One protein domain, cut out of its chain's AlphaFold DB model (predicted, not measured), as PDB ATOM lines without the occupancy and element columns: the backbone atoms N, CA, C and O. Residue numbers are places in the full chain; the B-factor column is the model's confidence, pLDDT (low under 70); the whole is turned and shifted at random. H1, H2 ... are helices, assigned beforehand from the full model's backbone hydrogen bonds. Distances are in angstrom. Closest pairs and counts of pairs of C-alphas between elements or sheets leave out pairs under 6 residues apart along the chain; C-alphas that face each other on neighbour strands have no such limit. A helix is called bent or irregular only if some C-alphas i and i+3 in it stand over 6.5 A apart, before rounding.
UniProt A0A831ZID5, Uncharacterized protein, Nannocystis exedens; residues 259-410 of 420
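Overview. This is residues 259 to 410 of the 420 residues of an uncharacterized protein of Nannocystis exedens (UniProt A0A831ZID5). The model is a flat, loose zigzag of long helices running back and forth: the long helix H2 folds sharply back on itself, and its two arms, H2a and H2b, lie side by side in the middle. H1 folds back along part of H2a at one side, while H3 and H4, a looser pair, lie beyond H2b at the other side, and residues 399 to 410 of H4 stick out at the far end. The printed part has 152 residues with four named helices, in the order H1, H2, H3, H4, and no named strand; the class is all helix. The whole is loose, with a radius of gyration of the C-alphas of 19.5 A, and it spans 65 by 41 by 20 A.

Arrangement. The longest helix is H2, residues 288 to 357, which by its hydrogen bonds was assigned as one helix but is bent: C-alphas 322 and 325 are 9.4 A apart. Its arms are H2a, residues 288 to 322, and H2b, residues 325 to 357. They touch with 33 pairs of C-alphas within 8 A, the closest being those of Ala 319 and Ala 328 at 4.8 A, and they run opposite ways at a shallow tilt of 5 degrees. H1, residues 259 to 286, forms a helical hairpin with H2a. The two touch through residues 272 to 284 of H1 and 290 to 302 of H2a alone; their closest C-alphas, those of Pro 280 and Thr 291, are 5.7 A apart, and they run opposite ways at a shallow tilt of 20 degrees. H3, residues 363 to 379, and H2b are near each other, with 7 pairs of C-alphas within 10 A and the closest at 8.3 A. H4, residues 384 to 410, is close to H3 but not clearly touching: the closest C-alphas, those of Phe 377 and Leu 387, are 6.9 A apart. H3 and H4 run opposite ways at a shallow tilt of 16 degrees. Among the pairs that are apart are H1 and H2b, H2a and H3, and H2b and H4. In H2b, H3 and H4 every O i to N i+4 pair is within hydrogen-bond range; in H1 18 of 24 are, and in H2a 29 of 31.

Along the chain. H2a measures 50.8 A from C-alpha 288 at (128.913, 133.332, 131.480) to C-alpha 322 at (113.799, 120.487, 178.272). H2b, 33 residues, measures 47.9 A. H1 measures 44.0 A and begins at C-alpha 259, (134.330, 131.467, 172.345). H1 is irregular, with C-alphas 283 and 286 7.5 A apart, and H2a is irregular too, with C-alphas 289 and 292 7.0 A apart. H3, 17 residues, measures 24.0 A. H4 measures 38.6 A and ends at C-alpha 410, (115.494, 112.573, 114.252).

Size, cuts and confidence. The two C-alphas farthest apart, those of Leu 321 and Ala 410, are 65.2 A apart. Residues 259 to 264 of H1, residues 359 to 364 and residues 399 to 410 of H4 stand free; the body without them spans 54 by 41 by 16 A. The printed part has no cut, and the links H1 to H2, H2 to H3 and H3 to H4 are tight, with 1, 5 and 4 residues. The mean pLDDT of the printed part is 71.9. It is under 70 at 49 residues: 259 to 285, 357, 360 to 371, 374 to 380, 384 and 388.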
ATOM      1  N   LEU A 259     133.446 130.520 173.036       55.25
ATOM      2  CA  LEU A 259     134.330 131.467 172.345       55.25
ATOM      3  C   LEU A 259     135.126 130.783 171.219       55.25
ATOM      4  O   LEU A 259     135.117 131.245 170.083       55.25
ATOM      5  N   VAL A 260     135.739 129.629 171.504       62.53
ATOM      6  CA  VAL A 260     136.486 128.845 170.503       62.53
ATOM      7  C   VAL A 260     135.571 128.362 169.372       62.53
ATOM      8  O   VAL A 260     135.968 128.377 168.211       62.53
ATOM      9  N   ARG A 261     134.316 127.995 169.671       67.56
ATOM     10  CA  ARG A 261     133.328 127.629 168.637       67.56
ATOM     11  C   ARG A 261     132.915 128.815 167.767       67.56
ATOM     12  O   ARG A 261     132.788 128.638 166.560       67.56
ATOM     13  N   GLY A 262     132.739 129.999 168.356       68.88
ATOM     14  CA  GLY A 262     132.453 131.230 167.616       68.88
ATOM     15  C   GLY A 262     133.598 131.625 166.684       68.88
ATOM     16  O   GLY A 262     133.356 131.966 165.531       68.88
ATOM     17  N   ILE A 263     134.845 131.485 167.143       60.47
ATOM     18  CA  ILE A 263     136.041 131.748 166.330       60.47
ATOM     19  C   ILE A 263     136.137 130.743 165.173       60.47
ATOM     20  O   ILE A 263     136.291 131.152 164.027       60.47
ATOM     21  N   ILE A 264     135.958 129.442 165.426       63.59
ATOM     22  CA  ILE A 264     135.986 128.416 164.366       63.59
ATOM     23  C   ILE A 264     134.878 128.650 163.325       63.59
ATOM     24  O   ILE A 264     135.139 128.560 162.128       63.59
ATOM     25  N   ALA A 265     133.661 128.999 163.754       61.69
ATOM     26  CA  ALA A 265     132.566 129.332 162.840       61.69
ATOM     27  C   ALA A 265     132.854 130.610 162.028       61.69
ATOM     28  O   ALA A 265     132.595 130.646 160.826       61.69
ATOM     29  N   GLY A 266     133.452 131.623 162.665       59.06
ATOM     30  CA  GLY A 266     133.874 132.868 162.021       59.06
ATOM     31  C   GLY A 266     135.006 132.694 161.004       59.06
ATOM     32  O   GLY A 266     135.077 133.475 160.066       59.06
ATOM     33  N   PHE A 267     135.847 131.661 161.143       55.47
ATOM     34  CA  PHE A 267     136.893 131.317 160.168       55.47
ATOM     35  C   PHE A 267     136.399 130.400 159.039       55.47
ATOM     36  O   PHE A 267     136.839 130.537 157.900       55.47
ATOM     37  N   LEU A 268     135.466 129.485 159.320       65.81
ATOM     38  CA  LEU A 268     134.895 128.591 158.304       65.81
ATOM     39  C   LEU A 268     134.010 129.335 157.300       65.81
ATOM     40  O   LEU A 268     134.028 129.009 156.117       65.81
ATOM     41  N   PHE A 269     133.268 130.351 157.744       65.50
ATOM     42  CA  PHE A 269     132.378 131.119 156.875       65.50
ATOM     43  C   PHE A 269     133.097 131.838 155.709       65.50
ATOM     44  O   PHE A 269     132.710 131.606 154.564       65.50
ATOM     45  N   PRO A 270     134.164 132.639 155.918       53.09
ATOM     46  CA  PRO A 270     134.897 133.279 154.823       53.09
ATOM     47  C   PRO A 270     135.656 132.276 153.946       53.09
ATOM     48  O   PRO A 270     135.842 132.533 152.763       53.09
ATOM     49  N   PHE A 271     136.050 131.115 154.481       60.75
ATOM     50  CA  PHE A 271     136.668 130.056 153.679       60.75
ATOM     51  C   PHE A 271     135.661 129.411 152.715       60.75
ATOM     52  O   PHE A 271     135.949 129.243 151.532       60.75
ATOM     53  N   VAL A 272     134.448 129.112 153.194       65.44
ATOM     54  CA  VAL A 272     133.348 128.616 152.352       65.44
ATOM     55  C   VAL A 272     132.914 129.679 151.339       65.44
ATOM     56  O   VAL A 272     132.681 129.344 150.180       65.44
ATOM     57  N   LEU A 273     132.878 130.954 151.737       69.38
ATOM     58  CA  LEU A 273     132.584 132.066 150.832       69.38
ATOM     59  C   LEU A 273     133.660 132.213 149.742       69.38
ATOM     60  O   LEU A 273     133.323 132.350 148.572       69.38
ATOM     61  N   GLY A 274     134.944 132.079 150.090       68.88
ATOM     62  CA  GLY A 274     136.051 132.118 149.129       68.88
ATOM     63  C   GLY A 274     136.038 130.948 148.137       68.88
ATOM     64  O   GLY A 274     136.331 131.131 146.953       68.88
ATOM     65  N   ILE A 275     135.634 129.748 148.570       63.97
ATOM     66  CA  ILE A 275     135.387 128.617 147.658       63.97
ATOM     67  C   ILE A 275     134.180 128.918 146.761       63.97
ATOM     68  O   ILE A 275     134.245 128.711 145.548       63.97
ATOM     69  N   ALA A 276     133.093 129.453 147.322       63.72
ATOM     70  CA  ALA A 276     131.899 129.807 146.562       63.72
ATOM     71  C   ALA A 276     132.158 130.907 145.516       63.72
ATOM     72  O   ALA A 276     131.535 130.872 144.462       63.72
ATOM     73  N   GLU A 277     133.085 131.838 145.757       65.44
ATOM     74  CA  GLU A 277     133.477 132.881 144.794       65.44
ATOM     75  C   GLU A 277     134.466 132.390 143.725       65.44
ATOM     76  O   GLU A 277     134.360 132.774 142.559       65.44
ATOM     77  N   SER A 278     135.408 131.513 144.085       58.62
ATOM     78  CA  SER A 278     136.445 131.032 143.154       58.62
ATOM     79  C   SER A 278     135.953 129.938 142.199       58.62
ATOM     80  O   SER A 278     136.377 129.884 141.041       58.62
ATOM     81  N   THR A 279     135.014 129.095 142.636       60.06
ATOM     82  CA  THR A 279     134.503 127.971 141.831       60.06
ATOM     83  C   THR A 279     133.749 128.418 140.561       60.06
ATOM     84  O   THR A 279     134.034 127.884 139.485       60.06
ATOM     85  N   PRO A 280     132.838 129.414 140.599       55.00
ATOM     86  CA  PRO A 280     132.164 129.909 139.401       55.00
ATOM     87  C   PRO A 280     133.131 130.565 138.413       55.00
ATOM     88  O   PRO A 280     132.976 130.353 137.215       55.00
ATOM     89  N   MET A 281     134.153 131.296 138.882       52.44
ATOM     90  CA  MET A 281     135.135 131.930 137.990       52.44
ATOM     91  C   MET A 281     135.949 130.906 137.187       52.44
ATOM     92  O   MET A 281     136.265 131.156 136.026       52.44
ATOM     93  N   MET A 282     136.240 129.734 137.761       47.75
ATOM     94  CA  MET A 282     136.952 128.657 137.057       47.75
ATOM     95  C   MET A 282     136.043 127.811 136.151       47.75
ATOM     96  O   MET A 282     136.504 127.261 135.153       47.75
ATOM     97  N   VAL A 283     134.749 127.706 136.469       54.94
ATOM     98  CA  VAL A 283     133.779 126.899 135.705       54.94
ATOM     99  C   VAL A 283     133.128 127.691 134.555       54.94
ATOM    100  O   VAL A 283     132.717 127.095 133.560       54.94
ATOM    101  N   SER A 284     133.079 129.025 134.651       52.19
ATOM    102  CA  SER A 284     132.318 129.919 133.760       52.19
ATOM    103  C   SER A 284     132.988 130.279 132.432       52.19
ATOM    104  O   SER A 284     132.327 130.895 131.592       52.19
ATOM    105  N   THR A 285     134.253 129.939 132.183       55.31
ATOM    106  CA  THR A 285     134.967 130.441 130.989       55.31
ATOM    107  C   THR A 285     134.310 130.049 129.656       55.31
ATOM    108  O   THR A 285     134.561 130.700 128.648       55.31
ATOM    109  N   GLY A 286     133.427 129.040 129.647       76.31
ATOM    110  CA  GLY A 286     132.649 128.642 128.470       76.31
ATOM    111  C   GLY A 286     131.221 129.200 128.367       76.31
ATOM    112  O   GLY A 286     130.698 129.241 127.259       76.31
ATOM    113  N   GLN A 287     130.571 129.600 129.470       75.25
ATOM    114  CA  GLN A 287     129.152 130.014 129.485       75.25
ATOM    115  C   GLN A 287     128.856 131.004 130.635       75.25
ATOM    116  O   GLN A 287     128.419 130.587 131.712       75.25
ATOM    117  N   PRO A 288     129.066 132.320 130.429       77.44
ATOM    118  CA  PRO A 288     128.913 133.332 131.480       77.44
ATOM    119  C   PRO A 288     127.479 133.457 132.018       77.44
ATOM    120  O   PRO A 288     127.292 133.862 133.165       77.44
ATOM    121  N   GLU A 289     126.476 133.047 131.239       77.44
ATOM    122  CA  GLU A 289     125.058 133.075 131.621       77.44
ATOM    123  C   GLU A 289     124.714 132.101 132.762       77.44
ATOM    124  O   GLU A 289     123.768 132.341 133.510       77.44
ATOM    125  N   LEU A 290     125.498 131.028 132.954       73.38
ATOM    126  CA  LEU A 290     125.274 130.039 134.020       73.38
ATOM    127  C   LEU A 290     125.910 130.423 135.363       73.38
ATOM    128  O   LEU A 290     125.520 129.898 136.407       73.38
ATOM    129  N   THR A 291     126.859 131.356 135.362       78.88
ATOM    130  CA  THR A 291     127.580 131.831 136.554       78.88
ATOM    131  C   THR A 291     126.670 132.242 137.713       78.88
ATOM    132  O   THR A 291     126.894 131.746 138.819       78.88
ATOM    133  N   PRO A 292     125.625 133.083 137.522       72.69
ATOM    134  CA  PRO A 292     124.754 133.478 138.629       72.69
ATOM    135  C   PRO A 292     123.961 132.297 139.207       72.69
ATOM    136  O   PRO A 292     123.678 132.285 140.403       72.69
ATOM    137  N   TYR A 293     123.649 131.280 138.399       74.19
ATOM    138  CA  TYR A 293     122.929 130.088 138.851       74.19
ATOM    139  C   TYR A 293     123.826 129.152 139.663       74.19
ATOM    140  O   TYR A 293     123.418 128.681 140.723       74.19
ATOM    141  N   VAL A 294     125.062 128.918 139.209       75.62
ATOM    142  CA  VAL A 294     126.046 128.097 139.938       75.62
ATOM    143  C   VAL A 294     126.445 128.775 141.247       75.62
ATOM    144  O   VAL A 294     126.445 128.132 142.297       75.62
ATOM    145  N   PHE A 295     126.715 130.081 141.208       79.00
ATOM    146  CA  PHE A 295     127.000 130.867 142.406       79.00
ATOM    147  C   PHE A 295     125.808 130.868 143.369       79.00
ATOM    148  O   PHE A 295     125.976 130.586 144.553       79.00
ATOM    149  N   GLY A 296     124.591 131.094 142.861       77.56
ATOM    150  CA  GLY A 296     123.367 131.034 143.655       77.56
ATOM    151  C   GLY A 296     123.161 129.672 144.321       77.56
ATOM    152  O   GLY A 296     122.856 129.621 145.509       77.56
ATOM    153  N   ALA A 297     123.382 128.569 143.602       73.06
ATOM    154  CA  ALA A 297     123.252 127.218 144.147       73.06
ATOM    155  C   ALA A 297     124.295 126.918 145.238       73.06
ATOM    156  O   ALA A 297     123.944 126.366 146.283       73.06
ATOM    157  N   LEU A 298     125.555 127.316 145.036       76.25
ATOM    158  CA  LEU A 298     126.617 127.163 146.038       76.25
ATOM    159  C   LEU A 298     126.354 128.019 147.280       76.25
ATOM    160  O   LEU A 298     126.524 127.544 148.407       76.25
ATOM    161  N   LEU A 299     125.896 129.256 147.087       78.31
ATOM    162  CA  LEU A 299     125.547 130.165 148.172       78.31
ATOM    163  C   LEU A 299     124.364 129.617 148.981       78.31
ATOM    164  O   LEU A 299     124.457 129.510 150.202       78.31
ATOM    165  N   TRP A 300     123.287 129.189 148.318       75.44
ATOM    166  CA  TRP A 300     122.128 128.586 148.982       75.44
ATOM    167  C   TRP A 300     122.471 127.273 149.683       75.44
ATOM    168  O   TRP A 300     122.037 127.069 150.816       75.44
ATOM    169  N   GLY A 301     123.287 126.411 149.070       79.69
ATOM    170  CA  GLY A 301     123.782 125.187 149.704       79.69
ATOM    171  C   GLY A 301     124.600 125.481 150.964       79.69
ATOM    172  O   GLY A 301     124.406 124.839 151.997       79.69
ATOM    173  N   SER A 302     125.444 126.512 150.919       76.44
ATOM    174  CA  SER A 302     126.253 126.957 152.060       76.44
ATOM    175  C   SER A 302     125.403 127.567 153.177       76.44
ATOM    176  O   SER A 302     125.637 127.278 154.351       76.44
ATOM    177  N   VAL A 303     124.390 128.368 152.831       74.19
ATOM    178  CA  VAL A 303     123.428 128.940 153.787       74.19
ATOM    179  C   VAL A 303     122.581 127.843 154.426       74.19
ATOM    180  O   VAL A 303     122.419 127.843 155.642       74.19
ATOM    181  N   ALA A 304     122.090 126.874 153.650       72.06
ATOM    182  CA  ALA A 304     121.319 125.746 154.168       72.06
ATOM    183  C   ALA A 304     122.160 124.866 155.105       72.06
ATOM    184  O   ALA A 304     121.703 124.501 156.189       72.06
ATOM    185  N   PHE A 305     123.411 124.582 154.736       76.56
ATOM    186  CA  PHE A 305     124.335 123.815 155.569       76.56
ATOM    187  C   PHE A 305     124.690 124.556 156.865       76.56
ATOM    188  O   PHE A 305     124.581 123.998 157.957       76.56
ATOM    189  N   SER A 306     125.043 125.840 156.765       76.94
ATOM    190  CA  SER A 306     125.379 126.676 157.925       76.94
ATOM    191  C   SER A 306     124.169 126.881 158.837       76.94
ATOM    192  O   SER A 306     124.282 126.748 160.055       76.94
ATOM    193  N   GLY A 307     122.988 127.122 158.263       80.19
ATOM    194  CA  GLY A 307     121.719 127.187 158.986       80.19
ATOM    195  C   GLY A 307     121.388 125.869 159.687       80.19
ATOM    196  O   GLY A 307     120.971 125.880 160.844       80.19
ATOM    197  N   GLY A 308     121.668 124.731 159.043       78.56
ATOM    198  CA  GLY A 308     121.574 123.402 159.644       78.56
ATOM    199  C   GLY A 308     122.510 123.224 160.843       78.56
ATOM    200  O   GLY A 308     122.073 122.754 161.891       78.56
ATOM    201  N   LEU A 309     123.768 123.664 160.743       75.50
ATOM    202  CA  LEU A 309     124.743 123.603 161.841       75.50
ATOM    203  C   LEU A 309     124.378 124.511 163.025       75.50
ATOM    204  O   LEU A 309     124.511 124.111 164.186       75.50
ATOM    205  N   VAL A 310     123.881 125.718 162.753       75.56
ATOM    206  CA  VAL A 310     123.396 126.626 163.802       75.56
ATOM    207  C   VAL A 310     122.159 126.029 164.477       75.56
ATOM    208  O   VAL A 310     122.112 125.944 165.708       75.56
ATOM    209  N   SER A 311     121.215 125.501 163.694       71.94
ATOM    210  CA  SER A 311     120.027 124.808 164.204       71.94
ATOM    211  C   SER A 311     120.380 123.550 165.013       71.94
ATOM    212  O   SER A 311     119.729 123.277 166.021       71.94
ATOM    213  N   LEU A 312     121.468 122.848 164.665       73.06
ATOM    214  CA  LEU A 312     122.055 121.743 165.438       73.06
ATOM    215  C   LEU A 312     122.526 122.177 166.822       73.06
ATOM    216  O   LEU A 312     122.220 121.540 167.832       73.06
ATOM    217  N   SER A 313     123.272 123.278 166.888       72.81
ATOM    218  CA  SER A 313     123.765 123.796 168.164       72.81
ATOM    219  C   SER A 313     122.642 124.331 169.059       72.81
ATOM    220  O   SER A 313     122.650 124.081 170.269       72.81
ATOM    221  N   PHE A 314     121.643 124.995 168.474       75.75
ATOM    222  CA  PHE A 314     120.497 125.526 169.206       75.75
ATOM    223  C   PHE A 314     119.535 124.414 169.645       75.75
ATOM    224  O   PHE A 314     119.237 124.293 170.833       75.75
ATOM    225  N   GLY A 315     119.132 123.537 168.722       74.44
ATOM    226  CA  GLY A 315     118.229 122.413 168.976       74.44
ATOM    227  C   GLY A 315     118.770 121.452 170.029       74.44
ATOM    228  O   GLY A 315     118.046 121.079 170.948       74.44
ATOM    229  N   ARG A 316     120.071 121.134 169.988       74.31
ATOM    230  CA  ARG A 316     120.729 120.331 171.030       74.31
ATOM    231  C   ARG A 316     120.680 121.000 172.405       74.31
ATOM    232  O   ARG A 316     120.465 120.315 173.402       74.31
ATOM    233  N   THR A 317     120.904 122.311 172.470       74.94
ATOM    234  CA  THR A 317     120.906 123.059 173.737       74.94
ATOM    235  C   THR A 317     119.504 123.094 174.345       74.94
ATOM    236  O   THR A 317     119.339 122.798 175.526       74.94
ATOM    237  N   VAL A 318     118.486 123.356 173.523       75.44
ATOM    238  CA  VAL A 318     117.075 123.338 173.937       75.44
ATOM    239  C   VAL A 318     116.637 121.928 174.352       75.44
ATOM    240  O   VAL A 318     116.004 121.764 175.391       75.44
ATOM    241  N   ALA A 319     117.032 120.893 173.606       75.62
ATOM    242  CA  ALA A 319     116.714 119.506 173.937       75.62
ATOM    243  C   ALA A 319     117.362 119.049 175.254       75.62
ATOM    244  O   ALA A 319     116.703 118.386 176.053       75.62
ATOM    245  N   MET A 320     118.615 119.450 175.523       74.56
ATOM    246  CA  MET A 320     119.264 119.200 176.817       74.56
ATOM    247  C   MET A 320     118.540 119.898 177.970       74.56
ATOM    248  O   MET A 320     118.444 119.318 179.049       74.56
ATOM    249  N   LEU A 321     118.034 121.113 177.742       78.81
ATOM    250  CA  LEU A 321     117.346 121.905 178.761       78.81
ATOM    251  C   LEU A 321     115.962 121.334 179.111       78.81
ATOM    252  O   LEU A 321     115.582 121.335 180.276       78.81
ATOM    253  N   ILE A 322     115.213 120.863 178.109       81.62
ATOM    254  CA  ILE A 322     113.799 120.487 178.272       81.62
ATOM    255  C   ILE A 322     113.621 118.985 178.523       81.62
ATOM    256  O   ILE A 322     112.798 118.593 179.343       81.62
ATOM    257  N   ALA A 323     114.363 118.137 177.809       82.81
ATOM    258  CA  ALA A 323     114.073 116.703 177.717       82.81
ATOM    259  C   ALA A 323     115.251 115.803 178.142       82.81
ATOM    260  O   ALA A 323     115.175 114.576 178.058       82.81
ATOM    261  N   GLY A 324     116.338 116.406 178.631       87.56
ATOM    262  CA  GLY A 324     117.496 115.697 179.160       87.56
ATOM    263  C   GLY A 324     118.447 115.124 178.095       87.56
ATOM    264  O   GLY A 324     118.284 115.341 176.890       87.56
ATOM    265  N   PRO A 325     119.497 114.398 178.525       80.31
ATOM    266  CA  PRO A 325     120.620 114.023 177.662       80.31
ATOM    267  C   PRO A 325     120.248 113.091 176.504       80.31
ATOM    268  O   PRO A 325     120.804 113.224 175.417       80.31
ATOM    269  N   LEU A 326     119.301 112.170 176.715       73.69
ATOM    270  CA  LEU A 326     118.888 111.193 175.700       73.69
ATOM    271  C   LEU A 326     118.108 111.849 174.552       73.69
ATOM    272  O   LEU A 326     118.376 111.565 173.386       73.69
ATOM    273  N   ALA A 327     117.214 112.789 174.860       74.38
ATOM    274  CA  ALA A 327     116.487 113.541 173.840       74.38
ATOM    275  C   ALA A 327     117.423 114.430 173.006       74.38
ATOM    276  O   ALA A 327     117.237 114.576 171.800       74.38
ATOM    277  N   ALA A 328     118.478 114.973 173.620       72.19
ATOM    278  CA  ALA A 328     119.483 115.750 172.903       72.19
ATOM    279  C   ALA A 328     120.282 114.918 171.888       72.19
ATOM    280  O   ALA A 328     120.675 115.454 170.854       72.19
ATOM    281  N   VAL A 329     120.512 113.627 172.152       75.75
ATOM    282  CA  VAL A 329     121.153 112.721 171.185       75.75
ATOM    283  C   VAL A 329     120.226 112.479 169.994       75.75
ATOM    284  O   VAL A 329     120.655 112.672 168.861       75.75
ATOM    285  N   ALA A 330     118.948 112.179 170.243       73.25
ATOM    286  CA  ALA A 330     117.966 111.950 169.180       73.25
ATOM    287  C   ALA A 330     117.771 113.180 168.269       73.25
ATOM    288  O   ALA A 330     117.685 113.046 167.051       73.25
ATOM    289  N   VAL A 331     117.759 114.394 168.837       75.81
ATOM    290  CA  VAL A 331     117.658 115.642 168.056       75.81
ATOM    291  C   VAL A 331     118.904 115.874 167.198       75.81
ATOM    292  O   VAL A 331     118.780 116.275 166.042       75.81
ATOM    293  N   VAL A 332     120.097 115.581 167.725       73.88
ATOM    294  CA  VAL A 332     121.351 115.693 166.961       73.88
ATOM    295  C   VAL A 332     121.391 114.683 165.818       73.88
ATOM    296  O   VAL A 332     121.777 115.049 164.711       73.88
ATOM    297  N   GLU A 333     120.974 113.438 166.055       72.25
ATOM    298  CA  GLU A 333     120.903 112.410 165.012       72.25
ATOM    299  C   GLU A 333     119.909 112.798 163.913       72.25
ATOM    300  O   GLU A 333     120.271 112.803 162.737       72.25
ATOM    301  N   LEU A 334     118.695 113.218 164.282       74.94
ATOM    302  CA  LEU A 334     117.678 113.635 163.319       74.94
ATOM    303  C   LEU A 334     118.148 114.825 162.472       74.94
ATOM    304  O   LEU A 334     117.986 114.828 161.255       74.94
ATOM    305  N   GLN A 335     118.760 115.832 163.093       73.62
ATOM    306  CA  GLN A 335     119.239 117.009 162.373       73.62
ATOM    307  C   GLN A 335     120.494 116.733 161.534       73.62
ATOM    308  O   GLN A 335     120.656 117.362 160.491       73.62
ATOM    309  N   LEU A 336     121.356 115.784 161.921       74.50
ATOM    310  CA  LEU A 336     122.451 115.314 161.062       74.50
ATOM    311  C   LEU A 336     121.919 114.568 159.838       74.50
ATOM    312  O   LEU A 336     122.425 114.777 158.739       74.50
ATOM    313  N   ILE A 337     120.877 113.752 160.007       76.25
ATOM    314  CA  ILE A 337     120.216 113.061 158.895       76.25
ATOM    315  C   ILE A 337     119.584 114.084 157.947       76.25
ATOM    316  O   ILE A 337     119.856 114.047 156.748       76.25
ATOM    317  N   VAL A 338     118.796 115.030 158.466       77.00
ATOM    318  CA  VAL A 338     118.115 116.059 157.658       77.00
ATOM    319  C   VAL A 338     119.109 117.030 157.006       77.00
ATOM    320  O   VAL A 338     119.002 117.325 155.818       77.00
ATOM    321  N   GLY A 339     120.113 117.505 157.746       79.56
ATOM    322  CA  GLY A 339     121.151 118.392 157.213       79.56
ATOM    323  C   GLY A 339     122.050 117.697 156.190       79.56
ATOM    324  O   GLY A 339     122.344 118.268 155.140       79.56
ATOM    325  N   GLY A 340     122.436 116.446 156.455       81.12
ATOM    326  CA  GLY A 340     123.222 115.627 155.535       81.12
ATOM    327  C   GLY A 340     122.466 115.326 154.243       81.12
ATOM    328  O   GLY A 340     123.010 115.507 153.158       81.12
ATOM    329  N   THR A 341     121.187 114.949 154.334       77.19
ATOM    330  CA  THR A 341     120.344 114.716 153.147       77.19
ATOM    331  C   THR A 341     120.129 115.979 152.322       77.19
ATOM    332  O   THR A 341     120.263 115.917 151.102       77.19
ATOM    333  N   ALA A 342     119.864 117.127 152.951       71.75
ATOM    334  CA  ALA A 342     119.712 118.395 152.236       71.75
ATOM    335  C   ALA A 342     121.006 118.820 151.520       71.75
ATOM    336  O   ALA A 342     120.967 119.224 150.357       71.75
ATOM    337  N   PHE A 343     122.159 118.679 152.185       77.12
ATOM    338  CA  PHE A 343     123.462 118.969 151.584       77.12
ATOM    339  C   PHE A 343     123.743 118.066 150.377       77.12
ATOM    340  O   PHE A 343     124.123 118.550 149.313       77.12
ATOM    341  N   LEU A 344     123.503 116.760 150.517       78.06
ATOM    342  CA  LEU A 344     123.747 115.792 149.449       78.06
ATOM    343  C   LEU A 344     122.769 115.960 148.278       78.06
ATOM    344  O   LEU A 344     123.179 115.826 147.127       78.06
ATOM    345  N   ALA A 345     121.511 116.324 148.541       74.88
ATOM    346  CA  ALA A 345     120.556 116.689 147.497       74.88
ATOM    347  C   ALA A 345     121.019 117.937 146.725       74.88
ATOM    348  O   ALA A 345     121.007 117.937 145.495       74.88
ATOM    349  N   GLY A 346     121.499 118.968 147.430       77.44
ATOM    350  CA  GLY A 346     122.095 120.151 146.805       77.44
ATOM    351  C   GLY A 346     123.313 119.801 145.944       77.44
ATOM    352  O   GLY A 346     123.401 120.222 144.791       77.44
ATOM    353  N   TRP A 347     124.212 118.961 146.463       81.38
ATOM    354  CA  TRP A 347     125.385 118.481 145.728       81.38
ATOM    355  C   TRP A 347     125.013 117.690 144.468       81.38
ATOM    356  O   TRP A 347     125.610 117.888 143.406       81.38
ATOM    357  N   PHE A 348     124.010 116.814 144.563       80.75
ATOM    358  CA  PHE A 348     123.508 116.037 143.433       80.75
ATOM    359  C   PHE A 348     122.938 116.943 142.340       80.75
ATOM    360  O   PHE A 348     123.287 116.776 141.174       80.75
ATOM    361  N   VAL A 349     122.126 117.942 142.706       77.25
ATOM    362  CA  VAL A 349     121.563 118.909 141.749       77.25
ATOM    363  C   VAL A 349     122.670 119.709 141.061       77.25
ATOM    364  O   VAL A 349     122.647 119.833 139.840       77.25
ATOM    365  N   ILE A 350     123.674 120.192 141.802       77.06
ATOM    366  CA  ILE A 350     124.820 120.919 141.225       77.06
ATOM    367  C   ILE A 350     125.595 120.024 140.251       77.06
ATOM    368  O   ILE A 350     125.884 120.438 139.127       77.06
ATOM    369  N   SER A 351     125.885 118.785 140.653       76.56
ATOM    370  CA  SER A 351     126.592 117.808 139.815       76.56
ATOM    371  C   SER A 351     125.800 117.481 138.546       76.56
ATOM    372  O   SER A 351     126.367 117.393 137.461       76.56
ATOM    373  N   TRP A 352     124.478 117.350 138.661       77.19
ATOM    374  CA  TRP A 352     123.585 117.068 137.541       77.19
ATOM    375  C   TRP A 352     123.494 118.242 136.557       77.19
ATOM    376  O   TRP A 352     123.659 118.045 135.353       77.19
ATOM    377  N   VAL A 353     123.322 119.472 137.056       73.88
ATOM    378  CA  VAL A 353     123.320 120.697 136.234       73.88
ATOM    379  C   VAL A 353     124.657 120.873 135.511       73.88
ATOM    380  O   VAL A 353     124.672 121.214 134.329       73.88
ATOM    381  N   TYR A 354     125.774 120.587 136.185       75.50
ATOM    382  CA  TYR A 354     127.111 120.634 135.591       75.50
ATOM    383  C   TYR A 354     127.291 119.626 134.444       75.50
ATOM    384  O   TYR A 354     127.894 119.942 133.420       75.50
ATOM    385  N   ILE A 355     126.748 118.414 134.583       73.25
ATOM    386  CA  ILE A 355     126.829 117.376 133.544       73.25
ATOM    387  C   ILE A 355     126.025 117.771 132.304       73.25
ATOM    388  O   ILE A 355     126.515 117.621 131.182       73.25
ATOM    389  N   ILE A 356     124.819 118.310 132.502       71.69
ATOM    390  CA  ILE A 356     123.966 118.767 131.401       71.69
ATOM    391  C   ILE A 356     124.607 119.948 130.670       71.69
ATOM    392  O   ILE A 356     124.641 119.949 129.441       71.69
ATOM    393  N   SER A 357     125.161 120.923 131.397       68.19
ATOM    394  CA  SER A 357     125.759 122.114 130.777       68.19
ATOM    395  C   SER A 357     127.020 121.808 129.965       68.19
ATOM    396  O   SER A 357     127.312 122.501 128.994       68.19
ATOM    397  N   ARG A 358     127.755 120.745 130.310       70.00
ATOM    398  CA  ARG A 358     128.973 120.322 129.600       70.00
ATOM    399  C   ARG A 358     128.717 119.409 128.398       70.00
ATOM    400  O   ARG A 358     129.682 119.043 127.732       70.00
ATOM    401  N   GLY A 359     127.470 119.011 128.124       74.12
ATOM    402  CA  GLY A 359     127.159 118.060 127.044       74.12
ATOM    403  C   GLY A 359     127.907 116.724 127.185       74.12
ATOM    404  O   GLY A 359     128.188 116.049 126.195       74.12
ATOM    405  N   GLY A 360     128.301 116.370 128.413       56.75
ATOM    406  CA  GLY A 360     129.222 115.274 128.686       56.75
ATOM    407  C   GLY A 360     128.535 113.918 128.589       56.75
ATOM    408  O   GLY A 360     128.044 113.398 129.587       56.75
ATOM    409  N   SER A 361     128.556 113.302 127.406       51.91
ATOM    410  CA  SER A 361     128.030 111.949 127.170       51.91
ATOM    411  C   SER A 361     128.945 110.819 127.663       51.91
ATOM    412  O   SER A 361     128.693 109.653 127.358       51.91
ATOM    413  N   SER A 362     130.015 111.110 128.416       61.53
ATOM    414  CA  SER A 362     130.957 110.051 128.786       61.53
ATOM    415  C   SER A 362     130.293 109.054 129.743       61.53
ATOM    416  O   SER A 362     129.873 109.383 130.857       61.53
ATOM    417  N   SER A 363     130.205 107.803 129.297       58.94
ATOM    418  CA  SER A 363     129.644 106.666 130.034       58.94
ATOM    419  C   SER A 363     130.290 106.493 131.414       58.94
ATOM    420  O   SER A 363     129.650 106.007 132.341       58.94
ATOM    421  N   PHE A 364     131.533 106.957 131.570       55.03
ATOM    422  CA  PHE A 364     132.261 106.982 132.834       55.03
ATOM    423  C   PHE A 364     131.624 107.914 133.872       55.03
ATOM    424  O   PHE A 364     131.453 107.522 135.021       55.03
ATOM    425  N   MET A 365     131.210 109.121 133.479       61.69
ATOM    426  CA  MET A 365     130.594 110.082 134.401       61.69
ATOM    427  C   MET A 365     129.184 109.632 134.809       61.69
ATOM    428  O   MET A 365     128.811 109.751 135.974       61.69
ATOM    429  N   LYS A 366     128.447 108.998 133.882       65.38
ATOM    430  CA  LYS A 366     127.178 108.306 134.173       65.38
ATOM    431  C   LYS A 366     127.393 107.158 135.173       65.38
ATOM    432  O   LYS A 366     126.671 107.067 136.164       65.38
ATOM    433  N   ALA A 367     128.423 106.333 134.970       59.41
ATOM    434  CA  ALA A 367     128.774 105.235 135.872       59.41
ATOM    435  C   ALA A 367     129.234 105.726 137.255       59.41
ATOM    436  O   ALA A 367     128.847 105.140 138.263       59.41
ATOM    437  N   ALA A 368     129.998 106.817 137.327       60.25
ATOM    438  CA  ALA A 368     130.415 107.432 138.584       60.25
ATOM    439  C   ALA A 368     129.218 107.977 139.378       60.25
ATOM    440  O   ALA A 368     129.180 107.835 140.597       60.25
ATOM    441  N   LEU A 369     128.206 108.524 138.698       66.19
ATOM    442  CA  LEU A 369     126.987 109.023 139.336       66.19
ATOM    443  C   LEU A 369     126.110 107.885 139.880       66.19
ATOM    444  O   LEU A 369     125.609 107.976 140.998       66.19
ATOM    445  N   VAL A 370     125.983 106.787 139.126       66.88
ATOM    446  CA  VAL A 370     125.290 105.568 139.583       66.88
ATOM    447  C   VAL A 370     126.026 104.939 140.758       66.88
ATOM    448  O   VAL A 370     125.415 104.631 141.776       66.88
ATOM    449  N   THR A 371     127.342 104.780 140.640       64.88
ATOM    450  CA  THR A 371     128.168 104.125 141.662       64.88
ATOM    451  C   THR A 371     128.237 104.974 142.929       64.88
ATOM    452  O   THR A 371     128.077 104.446 144.025       64.88
ATOM    453  N   GLY A 372     128.386 106.295 142.791       72.50
ATOM    454  CA  GLY A 372     128.345 107.246 143.900       72.50
ATOM    455  C   GLY A 372     126.976 107.293 144.577       72.50
ATOM    456  O   GLY A 372     126.902 107.234 145.802       72.50
ATOM    457  N   GLY A 373     125.889 107.304 143.797       73.00
ATOM    458  CA  GLY A 373     124.526 107.216 144.322       73.00
ATOM    459  C   GLY A 373     124.280 105.912 145.083       73.00
ATOM    460  O   GLY A 373     123.814 105.935 146.218       73.00
ATOM    461  N   MET A 374     124.659 104.764 144.515       62.16
ATOM    462  CA  MET A 374     124.491 103.462 145.168       62.16
ATOM    463  C   MET A 374     125.337 103.314 146.437       62.16
ATOM    464  O   MET A 374     124.826 102.831 147.449       62.16
ATOM    465  N   ALA A 375     126.596 103.758 146.419       57.97
ATOM    466  CA  ALA A 375     127.461 103.745 147.599       57.97
ATOM    467  C   ALA A 375     126.908 104.644 148.721       57.97
ATOM    468  O   ALA A 375     126.960 104.277 149.895       57.97
ATOM    469  N   MET A 376     126.311 105.784 148.360       65.81
ATOM    470  CA  MET A 376     125.668 106.704 149.298       65.81
ATOM    471  C   MET A 376     124.446 106.070 149.979       65.81
ATOM    472  O   MET A 376     124.338 106.122 151.204       65.81
ATOM    473  N   PHE A 377     123.558 105.408 149.229       61.56
ATOM    474  CA  PHE A 377     122.387 104.744 149.820       61.56
ATOM    475  C   PHE A 377     122.750 103.517 150.661       61.56
ATOM    476  O   PHE A 377     122.126 103.282 151.698       61.56
ATOM    477  N   ALA A 378     123.788 102.776 150.265       58.09
ATOM    478  CA  ALA A 378     124.333 101.689 151.073       58.09
ATOM    479  C   ALA A 378     124.902 102.205 152.409       58.09
ATOM    480  O   ALA A 378     124.658 101.600 153.452       58.09
ATOM    481  N   GLY A 379     125.592 103.353 152.401       56.09
ATOM    482  CA  GLY A 379     126.121 103.994 153.609       56.09
ATOM    483  C   GLY A 379     125.050 104.557 154.551       56.09
ATOM    484  O   GLY A 379     125.270 104.621 155.757       56.09
ATOM    485  N   MET A 380     123.876 104.921 154.028       65.44
ATOM    486  CA  MET A 380     122.746 105.432 154.819       65.44
ATOM    487  C   MET A 380     121.849 104.332 155.410       65.44
ATOM    488  O   MET A 380     120.865 104.647 156.075       65.44
ATOM    489  N   GLY A 381     122.157 103.052 155.167       76.56
ATOM    490  CA  GLY A 381     121.316 101.941 155.618       76.56
ATOM    491  C   GLY A 381     119.923 101.951 154.984       76.56
ATOM    492  O   GLY A 381     118.974 101.471 155.600       76.56
ATOM    493  N   ALA A 382     119.791 102.520 153.779       72.62
ATOM    494  CA  ALA A 382     118.522 102.555 153.068       72.62
ATOM    495  C   ALA A 382     118.005 101.125 152.867       72.62
ATOM    496  O   ALA A 382     118.747 100.225 152.458       72.62
ATOM    497  N   ASP A 383     116.727 100.907 153.166       80.06
ATOM    498  CA  ASP A 383     116.119  99.606 152.949       80.06
ATOM    499  C   ASP A 383     116.040  99.279 151.447       80.06
ATOM    500  O   ASP A 383     116.129 100.139 150.561       80.06
ATOM    501  N   ARG A 384     115.883  97.987 151.138       67.12
ATOM    502  CA  ARG A 384     115.855  97.504 149.747       67.12
ATOM    503  C   ARG A 384     114.741  98.162 148.921       67.12
ATOM    504  O   ARG A 384     114.898  98.294 147.711       67.12
ATOM    505  N   GLY A 385     113.648  98.581 149.565       76.50
ATOM    506  CA  GLY A 385     112.536  99.280 148.921       76.50
ATOM    507  C   GLY A 385     112.919 100.684 148.456       76.50
ATOM    508  O   GLY A 385     112.710 101.024 147.293       76.50
ATOM    509  N   THR A 386     113.560 101.468 149.323       71.25
ATOM    510  CA  THR A 386     114.046 102.815 148.994       71.25
ATOM    511  C   THR A 386     115.083 102.764 147.874       71.25
ATOM    512  O   THR A 386     115.004 103.540 146.920       71.25
ATOM    513  N   LEU A 387     116.010 101.800 147.926       70.88
ATOM    514  CA  LEU A 387     117.000 101.605 146.866       70.88
ATOM    515  C   LEU A 387     116.332 101.279 145.520       70.88
ATOM    516  O   LEU A 387     116.696 101.854 144.498       70.88
ATOM    517  N   ALA A 388     115.322 100.404 145.515       67.06
ATOM    518  CA  ALA A 388     114.597 100.029 144.301       67.06
ATOM    519  C   ALA A 388     113.845 101.213 143.669       67.06
ATOM    520  O   ALA A 388     113.856 101.359 142.448       67.06
ATOM    521  N   ILE A 389     113.243 102.088 144.483       71.81
ATOM    522  CA  ILE A 389     112.569 103.302 144.000       71.81
ATOM    523  C   ILE A 389     113.578 104.251 143.345       71.81
ATOM    524  O   ILE A 389     113.334 104.734 142.241       71.81
ATOM    525  N   PHE A 390     114.732 104.476 143.974       75.06
ATOM    526  CA  PHE A 390     115.777 105.333 143.407       75.06
ATOM    527  C   PHE A 390     116.357 104.771 142.111       75.06
ATOM    528  O   PHE A 390     116.524 105.514 141.145       75.06
ATOM    529  N   VAL A 391     116.612 103.462 142.064       78.25
ATOM    530  CA  VAL A 391     117.037 102.774 140.839       78.25
ATOM    531  C   VAL A 391     115.984 102.948 139.742       78.25
ATOM    532  O   VAL A 391     116.337 103.284 138.615       78.25
ATOM    533  N   GLY A 392     114.697 102.798 140.068       80.94
ATOM    534  CA  GLY A 392     113.596 103.008 139.127       80.94
ATOM    535  C   GLY A 392     113.530 104.437 138.583       80.94
ATOM    536  O   GLY A 392     113.439 104.623 137.370       80.94
ATOM    537  N   ILE A 393     113.639 105.446 139.452       76.94
ATOM    538  CA  ILE A 393     113.666 106.865 139.056       76.94
ATOM    539  C   ILE A 393     114.886 107.157 138.178       76.94
ATOM    540  O   ILE A 393     114.760 107.837 137.160       76.94
ATOM    541  N   PHE A 394     116.055 106.619 138.533       80.75
ATOM    542  CA  PHE A 394     117.278 106.788 137.755       80.75
ATOM    543  C   PHE A 394     117.139 106.192 136.346       80.75
ATOM    544  O   PHE A 394     117.450 106.865 135.365       80.75
ATOM    545  N   TRP A 395     116.625 104.965 136.227       79.06
ATOM    546  CA  TRP A 395     116.395 104.322 134.929       79.06
ATOM    547  C   TRP A 395     115.341 105.043 134.088       79.06
ATOM    548  O   TRP A 395     115.529 105.194 132.883       79.06
ATOM    549  N   LEU A 396     114.267 105.543 134.708       76.81
ATOM    550  CA  LEU A 396     113.272 106.376 134.028       76.81
ATOM    551  C   LEU A 396     113.893 107.666 133.488       76.81
ATOM    552  O   LEU A 396     113.705 107.992 132.318       76.81
ATOM    553  N   ALA A 397     114.669 108.376 134.309       74.81
ATOM    554  CA  ALA A 397     115.363 109.590 133.889       74.81
ATOM    555  C   ALA A 397     116.373 109.312 132.762       74.81
ATOM    556  O   ALA A 397     116.464 110.089 131.812       74.81
ATOM    557  N   HIS A 398     117.087 108.183 132.831       78.25
ATOM    558  CA  HIS A 398     118.002 107.746 131.780       78.25
ATOM    559  C   HIS A 398     117.271 107.466 130.460       78.25
ATOM    560  O   HIS A 398     117.677 107.978 129.419       78.25
ATOM    561  N   GLY A 399     116.162 106.721 130.504       84.81
ATOM    562  CA  GLY A 399     115.344 106.449 129.319       84.81
ATOM    563  C   GLY A 399     114.775 107.725 128.690       84.81
ATOM    564  O   GLY A 399     114.743 107.850 127.468       84.81
ATOM    565  N   TYR A 400     114.393 108.714 129.504       80.94
ATOM    566  CA  TYR A 400     113.958 110.025 129.010       80.94
ATOM    567  C   TYR A 400     115.072 110.798 128.289       80.94
ATOM    568  O   TYR A 400     114.802 111.455 127.283       80.94
ATOM    569  N   LEU A 401     116.314 110.714 128.777       75.75
ATOM    570  CA  LEU A 401     117.482 111.335 128.143       75.75
ATOM    571  C   LEU A 401     117.801 110.697 126.789       75.75
ATOM    572  O   LEU A 401     117.944 111.417 125.803       75.75
ATOM    573  N   GLU A 402     117.829 109.364 126.712       81.00
ATOM    574  CA  GLU A 402     118.027 108.658 125.439       81.00
ATOM    575  C   GLU A 402     116.921 108.994 124.433       81.00
ATOM    576  O   GLU A 402     117.191 109.239 123.257       81.00
ATOM    577  N   LEU A 403     115.671 109.088 124.894       83.38
ATOM    578  CA  LEU A 403     114.554 109.475 124.039       83.38
ATOM    579  C   LEU A 403     114.696 110.918 123.523       83.38
ATOM    580  O   LEU A 403     114.364 111.194 122.368       83.38
ATOM    581  N   ALA A 404     115.203 111.841 124.343       81.31
ATOM    582  CA  ALA A 404     115.455 113.224 123.937       81.31
ATOM    583  C   ALA A 404     116.603 113.332 122.914       81.31
ATOM    584  O   ALA A 404     116.484 114.070 121.930       81.31
ATOM    585  N   GLU A 405     117.682 112.567 123.097       84.38
ATOM    586  CA  GLU A 405     118.791 112.469 122.137       84.38
ATOM    587  C   GLU A 405     118.321 111.880 120.796       84.38
ATOM    588  O   GLU A 405     118.599 112.434 119.733       84.38
ATOM    589  N   LEU A 406     117.507 110.820 120.823       88.56
ATOM    590  CA  LEU A 406     116.923 110.244 119.610       88.56
ATOM    591  C   LEU A 406     115.986 111.224 118.896       88.56
ATOM    592  O   LEU A 406     116.011 111.321 117.669       88.56
ATOM    593  N   ASN A 407     115.183 111.986 119.641       89.44
ATOM    594  CA  ASN A 407     114.256 112.957 119.061       89.44
ATOM    595  C   ASN A 407     114.994 114.157 118.437       89.44
ATOM    596  O   ASN A 407     114.617 114.644 117.373       89.44
ATOM    597  N   THR A 408     116.083 114.618 119.057       89.06
ATOM    598  CA  THR A 408     116.930 115.674 118.476       89.06
ATOM    599  C   THR A 408     117.666 115.189 117.228       89.06
ATOM    600  O   THR A 408     117.660 115.894 116.217       89.06
ATOM    601  N   ALA A 409     118.203 113.965 117.239       90.06
ATOM    602  CA  ALA A 409     118.808 113.346 116.060       90.06
ATOM    603  C   ALA A 409     117.794 113.153 114.916       90.06
ATOM    604  O   ALA A 409     118.103 113.448 113.760       90.06
ATOM    605  N   ALA A 410     116.568 112.725 115.231       93.50
ATOM    606  CA  ALA A 410     115.494 112.573 114.252       93.50
ATOM    607  C   ALA A 410     115.123 113.914 113.597       93.50
ATOM    608  O   ALA A 410     115.061 113.997 112.370       93.50
TER     609      ALA A 410